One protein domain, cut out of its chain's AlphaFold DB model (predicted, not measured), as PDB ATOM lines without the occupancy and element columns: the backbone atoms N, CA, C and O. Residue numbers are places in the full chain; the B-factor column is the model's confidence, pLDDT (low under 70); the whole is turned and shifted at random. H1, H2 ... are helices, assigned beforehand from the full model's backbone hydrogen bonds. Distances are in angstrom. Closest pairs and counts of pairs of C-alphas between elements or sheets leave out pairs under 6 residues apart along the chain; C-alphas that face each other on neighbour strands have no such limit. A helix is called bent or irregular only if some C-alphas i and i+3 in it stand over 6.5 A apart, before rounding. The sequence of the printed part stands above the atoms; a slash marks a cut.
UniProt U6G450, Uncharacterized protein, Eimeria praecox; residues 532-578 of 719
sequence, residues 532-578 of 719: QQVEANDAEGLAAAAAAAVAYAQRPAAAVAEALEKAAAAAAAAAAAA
ATOM      1  N   GLN A 532      36.240 -34.897 -55.880       57.34
ATOM      2  CA  GLN A 532      37.063 -34.061 -54.989       57.34
ATOM      3  C   GLN A 532      36.931 -32.552 -55.255       57.34
ATOM      4  O   GLN A 532      37.215 -31.747 -54.371       57.34
ATOM      5  N   GLN A 533      36.473 -32.147 -56.444       57.31
ATOM      6  CA  GLN A 533      36.276 -30.731 -56.767       57.31
ATOM      7  C   GLN A 533      34.911 -30.192 -56.304       57.31
ATOM      8  O   GLN A 533      34.757 -28.984 -56.148       57.31
ATOM      9  N   VAL A 534      33.932 -31.065 -56.035       59.22
ATOM     10  CA  VAL A 534      32.648 -30.673 -55.421       59.22
ATOM     11  C   VAL A 534      32.806 -30.542 -53.904       59.22
ATOM     12  O   VAL A 534      32.408 -29.531 -53.338       59.22
ATOM     13  N   GLU A 535      33.523 -31.471 -53.265       57.34
ATOM     14  CA  GLU A 535      33.742 -31.458 -51.809       57.34
ATOM     15  C   GLU A 535      34.600 -30.263 -51.336       57.34
ATOM     16  O   GLU A 535      34.421 -29.753 -50.230       57.34
ATOM     17  N   ALA A 536      35.489 -29.747 -52.197       58.91
ATOM     18  CA  ALA A 536      36.271 -28.540 -51.914       58.91
ATOM     19  C   ALA A 536      35.436 -27.242 -51.957       58.91
ATOM     20  O   ALA A 536      35.737 -26.308 -51.216       58.91
ATOM     21  N   ASN A 537      34.376 -27.184 -52.774       66.69
ATOM     22  CA  ASN A 537      33.508 -26.003 -52.873       66.69
ATOM     23  C   ASN A 537      32.501 -25.922 -51.711       66.69
ATOM     24  O   ASN A 537      32.167 -24.826 -51.257       66.69
ATOM     25  N   ASP A 538      32.070 -27.066 -51.174       69.06
ATOM     26  CA  ASP A 538      31.158 -27.109 -50.025       69.06
ATOM     27  C   ASP A 538      31.853 -26.676 -48.720       69.06
ATOM     28  O   ASP A 538      31.249 -26.010 -47.875       69.06
ATOM     29  N   ALA A 539      33.151 -26.966 -48.575       69.88
ATOM     30  CA  ALA A 539      33.945 -26.531 -47.426       69.88
ATOM     31  C   ALA A 539      34.145 -25.001 -47.385       69.88
ATOM     32  O   ALA A 539      34.138 -24.398 -46.308       69.88
ATOM     33  N   GLU A 540      34.272 -24.358 -48.549       77.94
ATOM     34  CA  GLU A 540      34.461 -22.908 -48.650       77.94
ATOM     35  C   GLU A 540      33.152 -22.142 -48.373       77.94
ATOM     36  O   GLU A 540      33.153 -21.124 -47.674       77.94
ATOM     37  N   GLY A 541      32.009 -22.692 -48.805       76.06
ATOM     38  CA  GLY A 541      30.682 -22.164 -48.472       76.06
ATOM     39  C   GLY A 541      30.360 -22.240 -46.974       76.06
ATOM     40  O   GLY A 541      29.802 -21.299 -46.404       76.06
ATOM     41  N   LEU A 542      30.772 -23.323 -46.308       73.31
ATOM     42  CA  LEU A 542      30.523 -23.526 -44.878       73.31
ATOM     43  C   LEU A 542      31.407 -22.621 -44.003       73.31
ATOM     44  O   LEU A 542      30.943 -22.094 -42.990       73.31
ATOM     45  N   ALA A 543      32.643 -22.346 -44.435       82.44
ATOM     46  CA  ALA A 543      33.522 -21.371 -43.790       82.44
ATOM     47  C   ALA A 543      33.008 -19.924 -43.943       82.44
ATOM     48  O   ALA A 543      33.036 -19.157 -42.977       82.44
ATOM     49  N   ALA A 544      32.474 -19.556 -45.113       82.69
ATOM     50  CA  ALA A 544      31.869 -18.241 -45.335       82.69
ATOM     51  C   ALA A 544      30.578 -18.042 -44.514       82.69
ATOM     52  O   ALA A 544      30.367 -16.973 -43.935       82.69
ATOM     53  N   ALA A 545      29.744 -19.080 -44.396       74.94
ATOM     54  CA  ALA A 545      28.546 -19.057 -43.559       74.94
ATOM     55  C   ALA A 545      28.886 -18.962 -42.059       74.94
ATOM     56  O   ALA A 545      28.276 -18.171 -41.335       74.94
ATOM     57  N   ALA A 546      29.906 -19.694 -41.598       80.31
ATOM     58  CA  ALA A 546      30.400 -19.597 -40.226       80.31
ATOM     59  C   ALA A 546      30.983 -18.203 -39.922       80.31
ATOM     60  O   ALA A 546      30.702 -17.633 -38.868       80.31
ATOM     61  N   ALA A 547      31.721 -17.603 -40.862       81.94
ATOM     62  CA  ALA A 547      32.237 -16.240 -40.722       81.94
ATOM     63  C   ALA A 547      31.111 -15.191 -40.655       81.94
ATOM     64  O   ALA A 547      31.178 -14.266 -39.842       81.94
ATOM     65  N   ALA A 548      30.041 -15.354 -41.443       77.50
ATOM     66  CA  ALA A 548      28.868 -14.482 -41.387       77.50
ATOM     67  C   ALA A 548      28.095 -14.622 -40.061       77.50
ATOM     68  O   ALA A 548      27.661 -13.616 -39.493       77.50
ATOM     69  N   ALA A 549      27.973 -15.841 -39.526       70.06
ATOM     70  CA  ALA A 549      27.342 -16.092 -38.230       70.06
ATOM     71  C   ALA A 549      28.143 -15.486 -37.065       70.06
ATOM     72  O   ALA A 549      27.565 -14.863 -36.174       70.06
ATOM     73  N   VAL A 550      29.478 -15.579 -37.103       78.31
ATOM     74  CA  VAL A 550      30.360 -14.942 -36.111       78.31
ATOM     75  C   VAL A 550      30.301 -13.413 -36.217       78.31
ATOM     76  O   VAL A 550      30.214 -12.735 -35.193       78.31
ATOM     77  N   ALA A 551      30.256 -12.853 -37.430       80.50
ATOM     78  CA  ALA A 551      30.085 -11.412 -37.633       80.50
ATOM     79  C   ALA A 551      28.718 -10.902 -37.133       80.50
ATOM     80  O   ALA A 551      28.615  -9.778 -36.640       80.50
ATOM     81  N   TYR A 552      27.673 -11.729 -37.216       72.69
ATOM     82  CA  TYR A 552      26.354 -11.409 -36.668       72.69
ATOM     83  C   TYR A 552      26.331 -11.496 -35.134       72.69
ATOM     84  O   TYR A 552      25.779 -10.610 -34.483       72.69
ATOM     85  N   ALA A 553      26.991 -12.501 -34.548       71.88
ATOM     86  CA  ALA A 553      27.107 -12.674 -33.097       71.88
ATOM     87  C   ALA A 553      27.948 -11.580 -32.413       71.88
ATOM     88  O   ALA A 553      27.759 -11.302 -31.231       71.88
ATOM     89  N   GLN A 554      28.855 -10.933 -33.150       82.12
ATOM     90  CA  GLN A 554      29.669  -9.820 -32.648       82.12
ATOM     91  C   GLN A 554      28.988  -8.449 -32.754       82.12
ATOM     92  O   GLN A 554      29.578  -7.443 -32.350       82.12
ATOM     93  N   ARG A 555      27.749  -8.360 -33.264       80.88
ATOM     94  CA  ARG A 555      27.026  -7.086 -33.232       80.88
ATOM     95  C   ARG A 555      26.695  -6.714 -31.785       80.88
ATOM     96  O   ARG A 555      26.125  -7.530 -31.062       80.88
ATOM     97  N   PRO A 556      27.012  -5.482 -31.347       88.19
ATOM     98  CA  PRO A 556      26.685  -5.042 -30.000       88.19
ATOM     99  C   PRO A 556      25.169  -5.120 -29.805       88.19
ATOM    100  O   PRO A 556      24.411  -4.611 -30.630       88.19
ATOM    101  N   ALA A 557      24.734  -5.747 -28.709       72.62
ATOM    102  CA  ALA A 557      23.321  -6.003 -28.411       72.62
ATOM    103  C   ALA A 557      22.440  -4.738 -28.505       72.62
ATOM    104  O   ALA A 557      21.280  -4.818 -28.903       72.62
ATOM    105  N   ALA A 558      23.017  -3.563 -28.234       64.94
ATOM    106  CA  ALA A 558      22.363  -2.266 -28.389       64.94
ATOM    107  C   ALA A 558      21.934  -1.958 -29.840       64.94
ATOM    108  O   ALA A 558      20.836  -1.456 -30.057       64.94
ATOM    109  N   ALA A 559      22.744  -2.316 -30.842       84.75
ATOM    110  CA  ALA A 559      22.424  -2.069 -32.251       84.75
ATOM    111  C   ALA A 559      21.325  -3.009 -32.780       84.75
ATOM    112  O   ALA A 559      20.575  -2.651 -33.685       84.75
ATOM    113  N   VAL A 560      21.215  -4.215 -32.211       85.38
ATOM    114  CA  VAL A 560      20.142  -5.163 -32.549       85.38
ATOM    115  C   VAL A 560      18.819  -4.725 -31.915       85.38
ATOM    116  O   VAL A 560      17.784  -4.785 -32.577       85.38
ATOM    117  N   ALA A 561      18.854  -4.221 -30.677       81.88
ATOM    118  CA  ALA A 561      17.681  -3.664 -30.009       81.88
ATOM    119  C   ALA A 561      17.114  -2.443 -30.759       81.88
ATOM    120  O   ALA A 561      15.917  -2.402 -31.027       81.88
ATOM    121  N   GLU A 562      17.971  -1.513 -31.197       86.44
ATOM    122  CA  GLU A 562      17.552  -0.332 -31.970       86.44
ATOM    123  C   GLU A 562      16.947  -0.713 -33.336       86.44
ATOM    124  O   GLU A 562      15.941  -0.149 -33.772       86.44
ATOM    125  N   ALA A 563      17.511  -1.722 -34.010       84.38
ATOM    126  CA  ALA A 563      16.976  -2.218 -35.277       84.38
ATOM    127  C   ALA A 563      15.600  -2.890 -35.115       84.38
ATOM    128  O   ALA A 563      14.723  -2.705 -35.964       84.38
ATOM    129  N   LEU A 564      15.388  -3.635 -34.024       87.62
ATOM    130  CA  LEU A 564      14.102  -4.262 -33.709       87.62
ATOM    131  C   LEU A 564      13.043  -3.234 -33.297       87.62
ATOM    132  O   LEU A 564      11.903  -3.329 -33.748       87.62
ATOM    133  N   GLU A 565      13.414  -2.218 -32.518       91.38
ATOM    134  CA  GLU A 565      12.517  -1.120 -32.143       91.38
ATOM    135  C   GLU A 565      12.055  -0.330 -33.378       91.38
ATOM    136  O   GLU A 565      10.863  -0.061 -33.553       91.38
ATOM    137  N   LYS A 566      12.971  -0.055 -34.315       90.69
ATOM    138  CA  LYS A 566      12.652   0.620 -35.581       90.69
ATOM    139  C   LYS A 566      11.748  -0.219 -36.492       90.69
ATOM    140  O   LYS A 566      10.862   0.333 -37.148       90.69
ATOM    141  N   ALA A 567      11.934  -1.539 -36.521       82.25
ATOM    142  CA  ALA A 567      11.067  -2.451 -37.266       82.25
ATOM    143  C   ALA A 567       9.659  -2.548 -36.646       82.25
ATOM    144  O   ALA A 567       8.664  -2.528 -37.374       82.25
ATOM    145  N   ALA A 568       9.561  -2.573 -35.313       84.69
ATOM    146  CA  ALA A 568       8.286  -2.571 -34.598       84.69
ATOM    147  C   ALA A 568       7.504  -1.262 -34.813       84.69
ATOM    148  O   ALA A 568       6.301  -1.297 -35.083       84.69
ATOM    149  N   ALA A 569       8.186  -0.112 -34.793       85.06
ATOM    150  CA  ALA A 569       7.576   1.184 -35.084       85.06
ATOM    151  C   ALA A 569       7.041   1.272 -36.528       85.06
ATOM    152  O   ALA A 569       5.948   1.796 -36.757       85.06
ATOM    153  N   ALA A 570       7.765   0.714 -37.504       84.75
ATOM    154  CA  ALA A 570       7.316   0.662 -38.896       84.75
ATOM    155  C   ALA A 570       6.084  -0.246 -39.084       84.75
ATOM    156  O   ALA A 570       5.160   0.111 -39.818       84.75
ATOM    157  N   ALA A 571       6.030  -1.384 -38.385       76.81
ATOM    158  CA  ALA A 571       4.875  -2.280 -38.409       76.81
ATOM    159  C   ALA A 571       3.626  -1.639 -37.770       76.81
ATOM    160  O   ALA A 571       2.529  -1.743 -38.322       76.81
ATOM    161  N   ALA A 572       3.789  -0.910 -36.661       81.81
ATOM    162  CA  ALA A 572       2.700  -0.172 -36.020       81.81
ATOM    163  C   ALA A 572       2.151   0.956 -36.916       81.81
ATOM    164  O   ALA A 572       0.936   1.134 -37.017       81.81
ATOM    165  N   ALA A 573       3.026   1.674 -37.628       82.56
ATOM    166  CA  ALA A 573       2.616   2.700 -38.587       82.56
ATOM    167  C   ALA A 573       1.840   2.111 -39.782       82.56
ATOM    168  O   ALA A 573       0.848   2.693 -40.221       82.56
ATOM    169  N   ALA A 574       2.241   0.934 -40.273       78.31
ATOM    170  CA  ALA A 574       1.524   0.230 -41.337       78.31
ATOM    171  C   ALA A 574       0.133  -0.254 -40.883       78.31
ATOM    172  O   ALA A 574      -0.836  -0.127 -41.631       78.31
ATOM    173  N   ALA A 575       0.007  -0.740 -39.643       72.12
ATOM    174  CA  ALA A 575      -1.279  -1.137 -39.068       72.12
ATOM    175  C   ALA A 575      -2.227   0.061 -38.871       72.12
ATOM    176  O   ALA A 575      -3.414  -0.032 -39.185       72.12
ATOM    177  N   ALA A 576      -1.708   1.210 -38.429       76.00
ATOM    178  CA  ALA A 576      -2.489   2.443 -38.301       76.00
ATOM    179  C   ALA A 576      -2.962   2.983 -39.664       76.00
ATOM    180  O   ALA A 576      -4.098   3.439 -39.790       76.00
ATOM    181  N   ALA A 577      -2.126   2.881 -40.702       77.25
ATOM    182  CA  ALA A 577      -2.504   3.249 -42.065       77.25
ATOM    183  C   ALA A 577      -3.586   2.318 -42.644       77.25
ATOM    184  O   ALA A 577      -4.486   2.788 -43.338       77.25
ATOM    185  N   ALA A 578      -3.543   1.021 -42.320       68.19
ATOM    186  CA  ALA A 578      -4.573   0.061 -42.718       68.19
ATOM    187  C   ALA A 578      -5.917   0.319 -42.009       68.19
ATOM    188  O   ALA A 578      -6.960   0.276 -42.655       68.19
TER     189      ALA A 578
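AT A GLANCE: This is residues 532 to 578 of the 719 residues of an uncharacterized protein of Eimeria praecox (UniProt U6G450). Two straight helices of equal residue count, H1 and H2, make a wide, open V, with the tight link of residues 554 to 556 at its corner and the two arms spread away from each other. The V is flat and its inside is empty; no other part of the printed chain fills it. The printed part has 47 residues with two named helices, H1 then H2, and no named strand, and its class is all helix. It is extended, with a radius of gyration of the C-alphas of 18.3 A, and the C-alphas span 56 by 27 by 5 A.

IN THESE COORDINATES: H1 is residues 532 to 553, 32.2 A from first to last C-alpha, beginning at C-alpha 532 at (37.063, -34.061, -54.989) and ending at C-alpha 553 at (27.107, -12.674, -33.097). H2 is residues 557 to 578, 31.9 A long by the same measure, from C-alpha 557 at (23.321, -6.003, -28.411) to C-alpha 578 at (-4.573, 0.061, -42.718). Along H1 the z values rise from -54.989 to -33.097, and along H2 they fall from -28.411 to -42.718. Neither helix is bent.

HOW THE PARTS SIT: H1 and H2 are apart, with no C-alpha of the one within 8 A of the other. A tight link of 3 residues joins them. Residues 532 to 551, 553 to 559 and 561 to 578 stand free. In H2 every O i to N i+4 pair is within hydrogen-bond range; in H1 16 of 18 are.

THE WHOLE: The C-alphas of Gln 532 and Ala 576, the two farthest apart, are 56.4 A apart. The printed part has no cut, and its one link between helices is tight. The mean pLDDT of the printed part is 76.8; residues 532 to 539, residue 558 and residue 578 are under 70.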